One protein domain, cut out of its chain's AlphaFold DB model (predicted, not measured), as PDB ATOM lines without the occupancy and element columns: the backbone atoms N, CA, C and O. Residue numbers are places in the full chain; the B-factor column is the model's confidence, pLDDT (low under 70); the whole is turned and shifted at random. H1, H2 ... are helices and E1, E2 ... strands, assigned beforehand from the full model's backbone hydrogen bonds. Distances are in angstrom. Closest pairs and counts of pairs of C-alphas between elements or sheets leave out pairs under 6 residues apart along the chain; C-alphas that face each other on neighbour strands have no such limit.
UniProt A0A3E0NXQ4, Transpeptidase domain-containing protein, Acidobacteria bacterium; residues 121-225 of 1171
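Overview. This is residues 121 to 225 of the 1171 residues of the protein "Transpeptidase domain-containing protein" of Acidobacteria bacterium (UniProt A0A3E0NXQ4). Two groups of helices sit at the two ends of an elongated body, with a very short two-stranded sheet, E1 and E2, in the middle between them. At one end are H1, H2, H3 and H7, with H1 packed on H2 and H7 on H3; at the other end H5 runs past E2 towards the far tip, with the short helices H4 and H6 packed on it. The printed part has 105 residues, with seven named helices and two named strands in the order H1, H2, H3, E1, H4, H5, H6, E2, H7; the sheet order is E1 - E2, antiparallel, and the class is mostly helix. The whole is compact, with a radius of gyration of the C-alphas of 14.5 A, and its C-alphas span 46 by 27 by 22 A.

Arrangement. H1, residues 128 to 134, touches residues 144 to 152 of H2, residues 141 to 158, opposite ways at a steep tilt of 62 degrees; the closest C-alphas, of Ala 128 and Ala 148, are 5.1 A apart. H3, residues 164 to 169, is close to H2 but not clearly touching, with the closest C-alphas, of Val 151 and Leu 167, 7.5 A apart. E1, residues 171 to 173, is the antiparallel neighbour of E2, residues 211 to 213, with N 172 and O 212 within hydrogen-bond range at 2.8 A. H4, residues 174 to 177, touches residues 185 to 189 of H5, residues 185 to 199, with the closest C-alphas, of Val 177 and Gly 186, 6.5 A apart. The closest C-alphas of H5 and E2, of Leu 189 and Val 212, are 5.9 A apart. H6, residues 205 to 208, touches residues 193 to 197 of H5, with the closest C-alphas, of Ser 197 and Pro 205, 5.5 A apart. H7, residues 217 to 223, touches H3 opposite ways at a tilt of 36 degrees, only just steep, with the closest C-alphas, of Ala 168 and Leu 220, 7.2 A apart. Every O i to N i+4 pair is within hydrogen-bond range in H2 and H5, against 2 of 3 in H1, 2 of 3 in H7 and 0 of 2 in H3, where 3 of 3 O i to N i+3 pairs are; H4 and H6 are too short for an O i to N i+4 pair.

Along the chain. H1 begins at C-alpha 128, (34.062, -16.989, -3.564). H2 is 25.7 A long and H5 21.1 A, and H5 ends at C-alpha 199, (17.199, -45.688, -18.097). H7 ends at C-alpha 223, (29.629, -15.995, -18.382).

Size, cuts and confidence. The two C-alphas farthest apart, of Arg 124 and Gly 202, are 46.0 A apart. The printed part has no cut and no long link. The mean pLDDT of the printed part is 80.8, and 16 residues are under 70, among them residues 200 to 208.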
ATOM      1  N   ASP A 121      39.782 -13.023 -13.234       88.88
ATOM      2  CA  ASP A 121      40.693 -14.145 -13.477       88.88
ATOM      3  C   ASP A 121      40.396 -15.305 -12.519       88.88
ATOM      4  O   ASP A 121      40.804 -15.290 -11.359       88.88
ATOM      5  N   LEU A 122      39.738 -16.348 -13.029       89.62
ATOM      6  CA  LEU A 122      39.326 -17.539 -12.273       89.62
ATOM      7  C   LEU A 122      40.492 -18.271 -11.591       89.62
ATOM      8  O   LEU A 122      40.294 -18.994 -10.619       89.62
ATOM      9  N   ASN A 123      41.719 -18.107 -12.091       90.62
ATOM     10  CA  ASN A 123      42.899 -18.732 -11.495       90.62
ATOM     11  C   ASN A 123      43.550 -17.887 -10.397       90.62
ATOM     12  O   ASN A 123      44.544 -18.324  -9.820       90.62
ATOM     13  N   ARG A 124      43.028 -16.687 -10.133       87.94
ATOM     14  CA  ARG A 124      43.539 -15.766  -9.112       87.94
ATOM     15  C   ARG A 124      42.525 -15.370  -8.050       87.94
ATOM     16  O   ARG A 124      42.946 -14.716  -7.109       87.94
ATOM     17  N   ILE A 125      41.261 -15.766  -8.191       87.88
ATOM     18  CA  ILE A 125      40.237 -15.519  -7.168       87.88
ATOM     19  C   ILE A 125      40.694 -16.086  -5.818       87.88
ATOM     20  O   ILE A 125      41.063 -17.261  -5.733       87.88
ATOM     21  N   GLU A 126      40.727 -15.267  -4.776       84.75
ATOM     22  CA  GLU A 126      41.116 -15.722  -3.435       84.75
ATOM     23  C   GLU A 126      39.886 -16.152  -2.634       84.75
ATOM     24  O   GLU A 126      39.959 -17.105  -1.857       84.75
ATOM     25  N   ASP A 127      38.741 -15.517  -2.897       87.50
ATOM     26  CA  ASP A 127      37.466 -15.808  -2.254       87.50
ATOM     27  C   ASP A 127      36.315 -16.040  -3.251       87.50
ATOM     28  O   ASP A 127      36.360 -15.656  -4.421       87.50
ATOM     29  N   ALA A 128      35.263 -16.714  -2.775       85.44
ATOM     30  CA  ALA A 128      34.062 -16.989  -3.564       85.44
ATOM     31  C   ALA A 128      33.251 -15.718  -3.880       85.44
ATOM     32  O   ALA A 128      32.589 -15.660  -4.918       85.44
ATOM     33  N   GLY A 129      33.350 -14.685  -3.039       83.62
ATOM     34  CA  GLY A 129      32.641 -13.415  -3.191       83.62
ATOM     35  C   GLY A 129      33.040 -12.653  -4.456       83.62
ATOM     36  O   GLY A 129      32.182 -12.049  -5.104       83.62
ATOM     37  N   GLU A 130      34.304 -12.743  -4.875       84.31
ATOM     38  CA  GLU A 130      34.770 -12.189  -6.154       84.31
ATOM     39  C   GLU A 130      34.013 -12.779  -7.357       84.31
ATOM     40  O   GLU A 130      33.619 -12.054  -8.273       84.31
ATOM     41  N   LEU A 131      33.778 -14.097  -7.357       85.31
ATOM     42  CA  LEU A 131      33.040 -14.773  -8.425       85.31
ATOM     43  C   LEU A 131      31.529 -14.533  -8.307       85.31
ATOM     44  O   LEU A 131      30.868 -14.328  -9.326       85.31
ATOM     45  N   GLU A 132      30.982 -14.464  -7.090       84.69
ATOM     46  CA  GLU A 132      29.575 -14.112  -6.845       84.69
ATOM     47  C   GLU A 132      29.186 -12.751  -7.444       84.69
ATOM     48  O   GLU A 132      28.075 -12.609  -7.968       84.69
ATOM     49  N   ALA A 133      30.097 -11.771  -7.416       79.50
ATOM     50  CA  ALA A 133      29.885 -10.445  -8.001       79.50
ATOM     51  C   ALA A 133      29.698 -10.490  -9.531       79.50
ATOM     52  O   ALA A 133      28.953  -9.687 -10.092       79.50
ATOM     53  N   VAL A 134      30.335 -11.454 -10.206       78.00
ATOM     54  CA  VAL A 134      30.242 -11.651 -11.663       78.00
ATOM     55  C   VAL A 134      29.076 -12.570 -12.045       78.00
ATOM     56  O   VAL A 134      28.513 -12.448 -13.134       78.00
ATOM     57  N   LEU A 135      28.639 -13.444 -11.135       78.62
ATOM     58  CA  LEU A 135      27.458 -14.298 -11.294       78.62
ATOM     59  C   LEU A 135      26.132 -13.531 -11.113       78.62
ATOM     60  O   LEU A 135      25.121 -14.135 -10.775       78.62
ATOM     61  N   GLY A 136      26.077 -12.222 -11.384       66.00
ATOM     62  CA  GLY A 136      24.860 -11.405 -11.247       66.00
ATOM     63  C   GLY A 136      23.662 -11.893 -12.075       66.00
ATOM     64  O   GLY A 136      22.524 -11.566 -11.764       66.00
ATOM     65  N   ALA A 137      23.900 -12.735 -13.090       60.62
ATOM     66  CA  ALA A 137      22.845 -13.405 -13.847       60.62
ATOM     67  C   ALA A 137      22.093 -14.496 -13.053       60.62
ATOM     68  O   ALA A 137      21.083 -14.990 -13.548       60.62
ATOM     69  N   TRP A 138      22.570 -14.908 -11.876       71.44
ATOM     70  CA  TRP A 138      21.911 -15.857 -10.978       71.44
ATOM     71  C   TRP A 138      21.208 -15.086  -9.859       71.44
ATOM     72  O   TRP A 138      21.850 -14.397  -9.068       71.44
ATOM     73  N   SER A 139      19.883 -15.196  -9.798       64.25
ATOM     74  CA  SER A 139      19.052 -14.394  -8.896       64.25
ATOM     75  C   SER A 139      19.214 -14.790  -7.425       64.25
ATOM     76  O   SER A 139      19.287 -13.920  -6.559       64.25
ATOM     77  N   ASP A 140      19.344 -16.085  -7.124       78.81
ATOM     78  CA  ASP A 140      19.444 -16.576  -5.747       78.81
ATOM     79  C   ASP A 140      20.881 -16.421  -5.183       78.81
ATOM     80  O   ASP A 140      21.831 -16.993  -5.728       78.81
ATOM     81  N   PRO A 141      21.087 -15.663  -4.084       81.12
ATOM     82  CA  PRO A 141      22.408 -15.491  -3.468       81.12
ATOM     83  C   PRO A 141      23.030 -16.787  -2.929       81.12
ATOM     84  O   PRO A 141      24.247 -16.937  -2.931       81.12
ATOM     85  N   ARG A 142      22.214 -17.738  -2.461       85.31
ATOM     86  CA  ARG A 142      22.674 -19.031  -1.933       85.31
ATOM     87  C   ARG A 142      23.120 -19.942  -3.071       85.31
ATOM     88  O   ARG A 142      24.129 -20.626  -2.932       85.31
ATOM     89  N   GLU A 143      22.398 -19.920  -4.194       85.44
ATOM     90  CA  GLU A 143      22.788 -20.640  -5.414       85.44
ATOM     91  C   GLU A 143      24.091 -20.072  -5.998       85.44
ATOM     92  O   GLU A 143      24.998 -20.836  -6.323       85.44
ATOM     93  N   ARG A 144      24.233 -18.736  -6.055       87.31
ATOM     94  CA  ARG A 144      25.481 -18.066  -6.469       87.31
ATOM     95  C   ARG A 144      26.673 -18.496  -5.634       87.31
ATOM     96  O   ARG A 144      27.705 -18.862  -6.194       87.31
ATOM     97  N   ARG A 145      26.507 -18.472  -4.312       89.12
ATOM     98  CA  ARG A 145      27.548 -18.865  -3.370       89.12
ATOM     99  C   ARG A 145      27.948 -20.327  -3.532       89.12
ATOM    100  O   ARG A 145      29.137 -20.605  -3.614       89.12
ATOM    101  N   LEU A 146      26.978 -21.237  -3.664       89.44
ATOM    102  CA  LEU A 146      27.257 -22.651  -3.926       89.44
ATOM    103  C   LEU A 146      28.082 -22.817  -5.209       89.44
ATOM    104  O   LEU A 146      29.128 -23.455  -5.183       89.44
ATOM    105  N   ILE A 147      27.656 -22.199  -6.315       89.69
ATOM    106  CA  ILE A 147      28.376 -22.270  -7.595       89.69
ATOM    107  C   ILE A 147      29.801 -21.725  -7.446       89.69
ATOM    108  O   ILE A 147      30.747 -22.350  -7.929       89.69
ATOM    109  N   ALA A 148      29.971 -20.578  -6.789       89.94
ATOM    110  CA  ALA A 148      31.279 -19.965  -6.600       89.94
ATOM    111  C   ALA A 148      32.212 -20.835  -5.739       89.94
ATOM    112  O   ALA A 148      33.355 -21.077  -6.132       89.94
ATOM    113  N   GLU A 149      31.712 -21.369  -4.622       91.50
ATOM    114  CA  GLU A 149      32.443 -22.291  -3.746       91.50
ATOM    115  C   GLU A 149      32.818 -23.587  -4.484       91.50
ATOM    116  O   GLU A 149      33.973 -24.013  -4.414       91.50
ATOM    117  N   SER A 150      31.909 -24.174  -5.272       90.56
ATOM    118  CA  SER A 150      32.195 -25.369  -6.080       90.56
ATOM    119  C   SER A 150      33.261 -25.111  -7.153       90.56
ATOM    120  O   SER A 150      34.110 -25.968  -7.401       90.56
ATOM    121  N   VAL A 151      33.262 -23.929  -7.784       90.56
ATOM    122  CA  VAL A 151      34.289 -23.551  -8.771       90.56
ATOM    123  C   VAL A 151      35.663 -23.394  -8.113       90.56
ATOM    124  O   VAL A 151      36.646 -23.903  -8.661       90.56
ATOM    125  N   LEU A 152      35.750 -22.740  -6.946       90.88
ATOM    126  CA  LEU A 152      37.003 -22.649  -6.185       90.88
ATOM    127  C   LEU A 152      37.486 -24.031  -5.735       90.88
ATOM    128  O   LEU A 152      38.643 -24.372  -5.971       90.88
ATOM    129  N   ALA A 153      36.602 -24.855  -5.168       90.00
ATOM    130  CA  ALA A 153      36.945 -26.200  -4.715       90.00
ATOM    131  C   ALA A 153      37.485 -27.068  -5.864       90.00
ATOM    132  O   ALA A 153      38.500 -27.750  -5.711       90.00
ATOM    133  N   ALA A 154      36.865 -26.995  -7.045       89.00
ATOM    134  CA  ALA A 154      37.333 -27.713  -8.226       89.00
ATOM    135  C   ALA A 154      38.709 -27.227  -8.708       89.00
ATOM    136  O   ALA A 154      39.557 -28.043  -9.082       89.00
ATOM    137  N   ARG A 155      38.958 -25.911  -8.680       91.50
ATOM    138  CA  ARG A 155      40.273 -25.338  -8.995       91.50
ATOM    139  C   ARG A 155      41.333 -25.809  -8.005       91.50
ATOM    140  O   ARG A 155      42.430 -26.169  -8.419       91.50
ATOM    141  N   ASP A 156      41.025 -25.814  -6.716       89.88
ATOM    142  CA  ASP A 156      41.992 -26.178  -5.681       89.88
ATOM    143  C   ASP A 156      42.289 -27.690  -5.695       89.88
ATOM    144  O   ASP A 156      43.418 -28.100  -5.429       89.88
ATOM    145  N   ALA A 157      41.320 -28.515  -6.103       88.38
ATOM    146  CA  ALA A 157      41.491 -29.958  -6.267       88.38
ATOM    147  C   ALA A 157      42.281 -30.349  -7.531       88.38
ATOM    148  O   ALA A 157      43.126 -31.245  -7.486       88.38
ATOM    149  N   VAL A 158      42.004 -29.712  -8.675       84.25
ATOM    150  CA  VAL A 158      42.556 -30.100  -9.993       84.25
ATOM    151  C   VAL A 158      43.756 -29.234 -10.406       84.25
ATOM    152  O   VAL A 158      44.555 -29.625 -11.262       84.25
ATOM    153  N   GLY A 159      43.916 -28.066  -9.787       86.81
ATOM    154  CA  GLY A 159      44.866 -27.028 -10.166       86.81
ATOM    155  C   GLY A 159      44.252 -25.956 -11.082       86.81
ATOM    156  O   GLY A 159      43.057 -25.974 -11.384       86.81
ATOM    157  N   PRO A 160      45.070 -24.998 -11.561       88.50
ATOM    158  CA  PRO A 160      44.584 -23.860 -12.334       88.50
ATOM    159  C   PRO A 160      43.877 -24.307 -13.617       88.50
ATOM    160  O   PRO A 160      44.400 -25.105 -14.404       88.50
ATOM    161  N   PHE A 161      42.704 -23.733 -13.872       89.62
ATOM    162  CA  PHE A 161      41.911 -24.026 -15.049       89.62
ATOM    163  C   PHE A 161      42.678 -23.664 -16.329       89.62
ATOM    164  O   PHE A 161      43.130 -22.525 -16.501       89.62
ATOM    165  N   PRO A 162      42.794 -24.593 -17.295       85.31
ATOM    166  CA  PRO A 162      43.513 -24.330 -18.536       85.31
ATOM    167  C   PRO A 162      42.737 -23.402 -19.483       85.31
ATOM    168  O   PRO A 162      43.334 -22.768 -20.358       85.31
ATOM    169  N   ASN A 163      41.408 -23.359 -19.364       89.50
ATOM    170  CA  ASN A 163      40.492 -22.550 -20.170       89.50
ATOM    171  C   ASN A 163      39.133 -22.405 -19.466       89.50
ATOM    172  O   ASN A 163      38.792 -23.241 -18.635       89.50
ATOM    173  N   VAL A 164      38.343 -21.401 -19.855       87.12
ATOM    174  CA  VAL A 164      36.997 -21.146 -19.299       87.12
ATOM    175  C   VAL A 164      36.025 -22.299 -19.582       87.12
ATOM    176  O   VAL A 164      35.146 -22.585 -18.781       87.12
ATOM    177  N   GLY A 165      36.205 -23.021 -20.692       84.31
ATOM    178  CA  GLY A 165      35.391 -24.194 -21.017       84.31
ATOM    179  C   GLY A 165      35.532 -25.354 -20.026       84.31
ATOM    180  O   GLY A 165      34.671 -26.226 -20.020       84.31
ATOM    181  N   ALA A 166      36.557 -25.359 -19.162       86.44
ATOM    182  CA  ALA A 166      36.684 -26.340 -18.083       86.44
ATOM    183  C   ALA A 166      35.501 -26.285 -17.101       86.44
ATOM    184  O   ALA A 166      35.136 -27.315 -16.543       86.44
ATOM    185  N   LEU A 167      34.850 -25.123 -16.973       88.31
ATOM    186  CA  LEU A 167      33.648 -24.945 -16.157       88.31
ATOM    187  C   LEU A 167      32.469 -25.816 -16.625       88.31
ATOM    188  O   LEU A 167      31.610 -26.156 -15.824       88.31
ATOM    189  N   ALA A 168      32.432 -26.207 -17.905       85.44
ATOM    190  CA  ALA A 168      31.374 -27.060 -18.453       85.44
ATOM    191  C   ALA A 168      31.404 -28.496 -17.926       85.44
ATOM    192  O   ALA A 168      30.398 -29.191 -18.005       85.44
ATOM    193  N   ALA A 169      32.562 -28.945 -17.438       85.00
ATOM    194  CA  ALA A 169      32.733 -30.273 -16.864       85.00
ATOM    195  C   ALA A 169      32.518 -30.284 -15.344       85.00
ATOM    196  O   ALA A 169      32.653 -31.339 -14.737       85.00
ATOM    197  N   LEU A 170      32.245 -29.127 -14.731       89.81
ATOM    198  CA  LEU A 170      32.030 -29.042 -13.296       89.81
ATOM    199  C   LEU A 170      30.595 -29.423 -12.950       89.81
ATOM    200  O   LEU A 170      29.632 -28.898 -13.521       89.81
ATOM    201  N   SER A 171      30.480 -30.306 -11.974       90.12
ATOM    202  CA  SER A 171      29.234 -30.815 -11.432       90.12
ATOM    203  C   SER A 171      29.208 -30.661  -9.915       90.12
ATOM    204  O   SER A 171      30.238 -30.472  -9.268       90.12
ATOM    205  N   VAL A 172      28.002 -30.715  -9.362       90.19
ATOM    206  CA  VAL A 172      27.740 -30.774  -7.926       90.19
ATOM    207  C   VAL A 172      26.912 -32.016  -7.620       90.19
ATOM    208  O   VAL A 172      26.084 -32.432  -8.435       90.19
ATOM    209  N   GLY A 173      27.141 -32.623  -6.457       87.69
ATOM    210  CA  GLY A 173      26.380 -33.790  -6.025       87.69
ATOM    211  C   GLY A 173      24.904 -33.450  -5.822       87.69
ATOM    212  O   GLY A 173      24.559 -32.421  -5.238       87.69
ATOM    213  N   GLY A 174      24.017 -34.334  -6.272       82.06
ATOM    214  CA  GLY A 174      22.573 -34.158  -6.160       82.06
ATOM    215  C   GLY A 174      22.094 -34.013  -4.717       82.06
ATOM    216  O   GLY A 174      21.114 -33.318  -4.491       82.06
ATOM    217  N   GLU A 175      22.812 -34.569  -3.737       83.12
ATOM    218  CA  GLU A 175      22.526 -34.397  -2.303       83.12
ATOM    219  C   GLU A 175      22.700 -32.947  -1.818       83.12
ATOM    220  O   GLU A 175      21.977 -32.506  -0.928       83.12
ATOM    221  N   GLU A 176      23.616 -32.176  -2.413       81.31
ATOM    222  CA  GLU A 176      23.838 -30.768  -2.049       81.31
ATOM    223  C   GLU A 176      22.752 -29.837  -2.610       81.31
ATOM    224  O   GLU A 176      22.514 -28.744  -2.082       81.31
ATOM    225  N   VAL A 177      22.087 -30.280  -3.680       84.38
ATOM    226  CA  VAL A 177      20.976 -29.590  -4.348       84.38
ATOM    227  C   VAL A 177      19.629 -30.053  -3.777       84.38
ATOM    228  O   VAL A 177      18.710 -29.248  -3.623       84.38
ATOM    229  N   ALA A 178      19.511 -31.333  -3.417       78.19
ATOM    230  CA  ALA A 178      18.298 -31.944  -2.894       78.19
ATOM    231  C   ALA A 178      17.865 -31.305  -1.564       78.19
ATOM    232  O   ALA A 178      18.659 -31.066  -0.656       78.19
ATOM    233  N   GLY A 179      16.567 -31.011  -1.442       68.50
ATOM    234  CA  GLY A 179      15.999 -30.370  -0.251       68.50
ATOM    235  C   GLY A 179      16.254 -28.859  -0.145       68.50
ATOM    236  O   GLY A 179      15.808 -28.243   0.824       68.50
ATOM    237  N   ARG A 180      16.919 -28.240  -1.132       76.12
ATOM    238  CA  ARG A 180      17.090 -26.783  -1.243       76.12
ATOM    239  C   ARG A 180      16.351 -26.260  -2.479       76.12
ATOM    240  O   ARG A 180      16.407 -26.855  -3.548       76.12
ATOM    241  N   SER A 181      15.656 -25.132  -2.346       75.81
ATOM    242  CA  SER A 181      14.915 -24.511  -3.453       75.81
ATOM    243  C   SER A 181      15.835 -23.647  -4.319       75.81
ATOM    244  O   SER A 181      15.815 -22.426  -4.208       75.81
ATOM    245  N   TYR A 182      16.666 -24.276  -5.154       83.00
ATOM    246  CA  TYR A 182      17.535 -23.569  -6.099       83.00
ATOM    247  C   TYR A 182      16.853 -23.380  -7.467       83.00
ATOM    248  O   TYR A 182      16.494 -24.383  -8.094       83.00
ATOM    249  N   PRO A 183      16.693 -22.137  -7.968       77.25
ATOM    250  CA  PRO A 183      15.925 -21.861  -9.185       77.25
ATOM    251  C   PRO A 183      16.449 -22.524 -10.464       77.25
ATOM    252  O   PRO A 183      15.660 -22.801 -11.366       77.25
ATOM    253  N   ARG A 184      17.764 -22.761 -10.585       82.50
ATOM    254  CA  ARG A 184      18.375 -23.301 -11.813       82.50
ATOM    255  C   ARG A 184      18.915 -24.710 -11.636       82.50
ATOM    256  O   ARG A 184      18.743 -25.532 -12.535       82.50
ATOM    257  N   LEU A 185      19.554 -25.000 -10.507       83.81
ATOM    258  CA  LEU A 185      20.088 -26.329 -10.202       83.81
ATOM    259  C   LEU A 185      18.980 -27.332  -9.851       83.81
ATOM    260  O   LEU A 185      19.096 -28.498 -10.224       83.81
ATOM    261  N   GLY A 186      17.886 -26.888  -9.218       84.06
ATOM    262  CA  GLY A 186      16.745 -27.741  -8.862       84.06
ATOM    263  C   GLY A 186      16.093 -28.413 -10.079       84.06
ATOM    264  O   GLY A 186      16.106 -29.641 -10.160       84.06
ATOM    265  N   PRO A 187      15.625 -27.651 -11.088       82.75
ATOM    266  CA  PRO A 187      15.045 -28.232 -12.303       82.75
ATOM    267  C   PRO A 187      16.005 -29.141 -13.085       82.75
ATOM    268  O   PRO A 187      15.573 -30.077 -13.756       82.75
ATOM    269  N   ARG A 188      17.324 -28.895 -13.013       83.44
ATOM    270  CA  ARG A 188      18.326 -29.781 -13.633       83.44
ATOM    271  C   ARG A 188      18.450 -31.106 -12.905       83.44
ATOM    272  O   ARG A 188      18.539 -32.133 -13.568       83.44
ATOM    273  N   LEU A 189      18.447 -31.080 -11.574       85.75
ATOM    274  CA  LEU A 189      18.429 -32.294 -10.768       85.75
ATOM    275  C   LEU A 189      17.185 -33.132 -11.085       85.75
ATOM    276  O   LEU A 189      17.302 -34.335 -11.293       85.75
ATOM    277  N   GLU A 190      16.013 -32.501 -11.180       83.69
ATOM    278  CA  GLU A 190      14.764 -33.182 -11.554       83.69
ATOM    279  C   GLU A 190      14.849 -33.822 -12.946       83.69
ATOM    280  O   GLU A 190      14.455 -34.977 -13.119       83.69
ATOM    281  N   ALA A 191      15.405 -33.109 -13.932       82.00
ATOM    282  CA  ALA A 191      15.600 -33.632 -15.282       82.00
ATOM    283  C   ALA A 191      16.574 -34.824 -15.320       82.00
ATOM    284  O   ALA A 191      16.308 -35.809 -16.012       82.00
ATOM    285  N   GLU A 192      17.672 -34.762 -14.563       82.00
ATOM    286  CA  GLU A 192      18.663 -35.840 -14.493       82.00
ATOM    287  C   GLU A 192      18.097 -37.077 -13.780       82.00
ATOM    288  O   GLU A 192      18.232 -38.200 -14.265       82.00
ATOM    289  N   LEU A 193      17.368 -36.877 -12.677       82.06
ATOM    290  CA  LEU A 193      16.638 -37.939 -11.984       82.06
ATOM    291  C   LEU A 193      15.591 -38.592 -12.896       82.06
ATOM    292  O   LEU A 193      15.472 -39.818 -12.916       82.06
ATOM    293  N   ALA A 194      14.867 -37.800 -13.692       80.88
ATOM    294  CA  ALA A 194      13.920 -38.314 -14.676       80.88
ATOM    295  C   ALA A 194      14.624 -39.151 -15.759       80.88
ATOM    296  O   ALA A 194      14.167 -40.254 -16.072       80.88
ATOM    297  N   ALA A 195      15.762 -38.688 -16.285       79.56
ATOM    298  CA  ALA A 195      16.553 -39.419 -17.278       79.56
ATOM    299  C   ALA A 195      17.099 -40.748 -16.728       79.56
ATOM    300  O   ALA A 195      16.975 -41.788 -17.381       79.56
ATOM    301  N   LEU A 196      17.635 -40.737 -15.505       79.44
ATOM    302  CA  LEU A 196      18.104 -41.936 -14.811       79.44
ATOM    303  C   LEU A 196      16.954 -42.907 -14.537       79.44
ATOM    304  O   LEU A 196      17.103 -44.101 -14.785       79.44
ATOM    305  N   SER A 197      15.785 -42.413 -14.118       74.94
ATOM    306  CA  SER A 197      14.602 -43.255 -13.890       74.94
ATOM    307  C   SER A 197      14.130 -43.964 -15.167       74.94
ATOM    308  O   SER A 197      13.779 -45.145 -15.130       74.94
ATOM    309  N   ALA A 198      14.201 -43.281 -16.316       76.50
ATOM    310  CA  ALA A 198      13.850 -43.842 -17.616       76.50
ATOM    311  C   ALA A 198      14.857 -44.906 -18.086       76.50
ATOM    312  O   ALA A 198      14.467 -45.899 -18.700       76.50
ATOM    313  N   ALA A 199      16.144 -44.729 -17.775       73.88
ATOM    314  CA  ALA A 199      17.199 -45.688 -18.097       73.88
ATOM    315  C   ALA A 199      17.223 -46.905 -17.150       73.88
ATOM    316  O   ALA A 199      17.584 -48.004 -17.568       73.88
ATOM    317  N   ALA A 200      16.832 -46.721 -15.886       65.69
ATOM    318  CA  ALA A 200      16.992 -47.701 -14.811       65.69
ATOM    319  C   ALA A 200      15.820 -48.693 -14.658       65.69
ATOM    320  O   ALA A 200      15.848 -49.542 -13.763       65.69
ATOM    321  N   GLY A 201      14.790 -48.610 -15.513       59.38
ATOM    322  CA  GLY A 201      13.739 -49.630 -15.636       59.38
ATOM    323  C   GLY A 201      12.977 -49.960 -14.344       59.38
ATOM    324  O   GLY A 201      12.507 -51.088 -14.202       59.38
ATOM    325  N   GLY A 202      12.866 -49.014 -13.402       58.19
ATOM    326  CA  GLY A 202      12.126 -49.183 -12.140       58.19
ATOM    327  C   GLY A 202      12.964 -49.442 -10.879       58.19
ATOM    328  O   GLY A 202      12.389 -49.773  -9.845       58.19
ATOM    329  N   SER A 203      14.292 -49.292 -10.925       61.69
ATOM    330  CA  SER A 203      15.128 -49.199  -9.712       61.69
ATOM    331  C   SER A 203      15.187 -47.760  -9.173       61.69
ATOM    332  O   SER A 203      14.969 -46.820  -9.933       61.69
ATOM    333  N   ASP A 204      15.423 -47.594  -7.863       61.41
ATOM    334  CA  ASP A 204      15.401 -46.289  -7.181       61.41
ATOM    335  C   ASP A 204      16.526 -45.364  -7.703       61.41
ATOM    336  O   ASP A 204      17.705 -45.630  -7.438       61.41
ATOM    337  N   PRO A 205      16.202 -44.288  -8.448       57.88
ATOM    338  CA  PRO A 205      17.201 -43.412  -9.057       57.88
ATOM    339  C   PRO A 205      18.014 -42.618  -8.022       57.88
ATOM    340  O   PRO A 205      19.116 -42.168  -8.336       57.88
ATOM    341  N   ALA A 206      17.526 -42.480  -6.781       58.25
ATOM    342  CA  ALA A 206      18.235 -41.768  -5.717       58.25
ATOM    343  C   ALA A 206      19.507 -42.500  -5.242       58.25
ATOM    344  O   ALA A 206      20.440 -41.860  -4.763       58.25
ATOM    345  N   ALA A 207      19.595 -43.822  -5.431       60.59
ATOM    346  CA  ALA A 207      20.762 -44.614  -5.037       60.59
ATOM    347  C   ALA A 207      22.008 -44.374  -5.918       60.59
ATOM    348  O   ALA A 207      23.102 -44.806  -5.559       60.59
ATOM    349  N   ALA A 208      21.857 -43.703  -7.067       63.78
ATOM    350  CA  ALA A 208      22.930 -43.485  -8.038       63.78
ATOM    351  C   ALA A 208      23.777 -42.222  -7.785       63.78
ATOM    352  O   ALA A 208      24.701 -41.983  -8.556       63.78
ATOM    353  N   ALA A 209      23.473 -41.436  -6.740       70.56
ATOM    354  CA  ALA A 209      24.151 -40.174  -6.413       70.56
ATOM    355  C   ALA A 209      24.320 -39.258  -7.652       70.56
ATOM    356  O   ALA A 209      25.440 -39.052  -8.122       70.56
ATOM    357  N   PRO A 210      23.214 -38.746  -8.230       80.75
ATOM    358  CA  PRO A 210      23.247 -38.016  -9.496       80.75
ATOM    359  C   PRO A 210      24.122 -36.766  -9.402       80.75
ATOM    360  O   PRO A 210      24.027 -36.008  -8.439       80.75
ATOM    361  N   GLU A 211      24.942 -36.523 -10.418       86.12
ATOM    362  CA  GLU A 211      25.727 -35.298 -10.538       86.12
ATOM    363  C   GLU A 211      24.998 -34.279 -11.418       86.12
ATOM    364  O   GLU A 211      24.554 -34.585 -12.522       86.12
ATOM    365  N   VAL A 212      24.902 -33.039 -10.943       86.19
ATOM    366  CA  VAL A 212      24.229 -31.945 -11.647       86.19
ATOM    367  C   VAL A 212      25.274 -30.986 -12.189       86.19
ATOM    368  O   VAL A 212      26.067 -30.433 -11.431       86.19
ATOM    369  N   ALA A 213      25.275 -30.739 -13.499       87.12
ATOM    370  CA  ALA A 213      26.178 -29.762 -14.104       87.12
ATOM    371  C   ALA A 213      25.925 -28.345 -13.552       87.12
ATOM    372  O   ALA A 213      24.804 -27.821 -13.635       87.12
ATOM    373  N   LEU A 214      26.987 -27.693 -13.058       87.69
ATOM    374  CA  LEU A 214      26.913 -26.343 -12.481       87.69
ATOM    375  C   LEU A 214      26.404 -25.316 -13.500       87.69
ATOM    376  O   LEU A 214      25.594 -24.446 -13.178       87.69
ATOM    377  N   PHE A 215      26.833 -25.444 -14.757       84.44
ATOM    378  CA  PHE A 215      26.491 -24.512 -15.824       84.44
ATOM    379  C   PHE A 215      25.893 -25.219 -17.039       84.44
ATOM    380  O   PHE A 215      26.418 -26.218 -17.529       84.44
ATOM    381  N   SER A 216      24.843 -24.633 -17.609       77.94
ATOM    382  CA  SER A 216      24.365 -24.993 -18.945       77.94
ATOM    383  C   SER A 216      25.237 -24.365 -20.041       77.94
ATOM    384  O   SER A 216      25.910 -23.351 -19.845       77.94
ATOM    385  N   ALA A 217      25.159 -24.899 -21.263       68.50
ATOM    386  CA  ALA A 217      25.852 -24.322 -22.419       68.50
ATOM    387  C   ALA A 217      25.384 -22.890 -22.771       68.50
ATOM    388  O   ALA A 217      26.090 -22.160 -23.472       68.50
ATOM    389  N   ALA A 218      24.180 -22.488 -22.353       65.44
ATOM    390  CA  ALA A 218      23.686 -21.122 -22.522       65.44
ATOM    391  C   ALA A 218      24.318 -20.173 -21.493       65.44
ATOM    392  O   ALA A 218      24.823 -19.120 -21.871       65.44
ATOM    393  N   GLU A 219      24.395 -20.588 -20.231       75.00
ATOM    394  CA  GLU A 219      25.008 -19.797 -19.154       75.00
ATOM    395  C   GLU A 219      26.517 -19.657 -19.308       75.00
ATOM    396  O   GLU A 219      27.075 -18.592 -19.077       75.00
ATOM    397  N   LEU A 220      27.205 -20.698 -19.775       77.94
ATOM    398  CA  LEU A 220      28.627 -20.580 -20.096       77.94
ATOM    399  C   LEU A 220      28.877 -19.556 -21.197       77.94
ATOM    400  O   LEU A 220      29.902 -18.880 -21.183       77.94
ATOM    401  N   ARG A 221      27.950 -19.413 -22.151       70.00
ATOM    402  CA  ARG A 221      28.056 -18.394 -23.201       70.00
ATOM    403  C   ARG A 221      27.866 -16.981 -22.658       70.00
ATOM    404  O   ARG A 221      28.518 -16.084 -23.182       70.00
ATOM    405  N   THR A 222      27.032 -16.784 -21.635       69.94
ATOM    406  CA  THR A 222      26.843 -15.474 -20.989       69.94
ATOM    407  C   THR A 222      27.956 -15.149 -19.996       69.94
ATOM    408  O   THR A 222      28.337 -13.992 -19.878       69.94
ATOM    409  N   LEU A 223      28.528 -16.160 -19.333       79.38
ATOM    410  CA  LEU A 223      29.629 -15.995 -18.382       79.38
ATOM    411  C   LEU A 223      30.982 -15.787 -19.078       79.38
ATOM    412  O   LEU A 223      31.793 -14.987 -18.620       79.38
ATOM    413  N   LYS A 224      31.241 -16.481 -20.199       80.25
ATOM    414  CA  LYS A 224      32.546 -16.473 -20.892       80.25
ATOM    415  C   LYS A 224      33.097 -15.067 -21.203       80.25
ATOM    416  O   LYS A 224      34.310 -14.898 -21.084       80.25
ATOM    417  N   PRO A 225      32.291 -14.061 -21.593       75.81
ATOM    418  CA  PRO A 225      32.776 -12.698 -21.781       75.81
ATOM    419  C   PRO A 225      33.310 -12.039 -20.504       75.81
ATOM    420  O   PRO A 225      34.230 -11.240 -20.622       75.81
TER     421      PRO A 225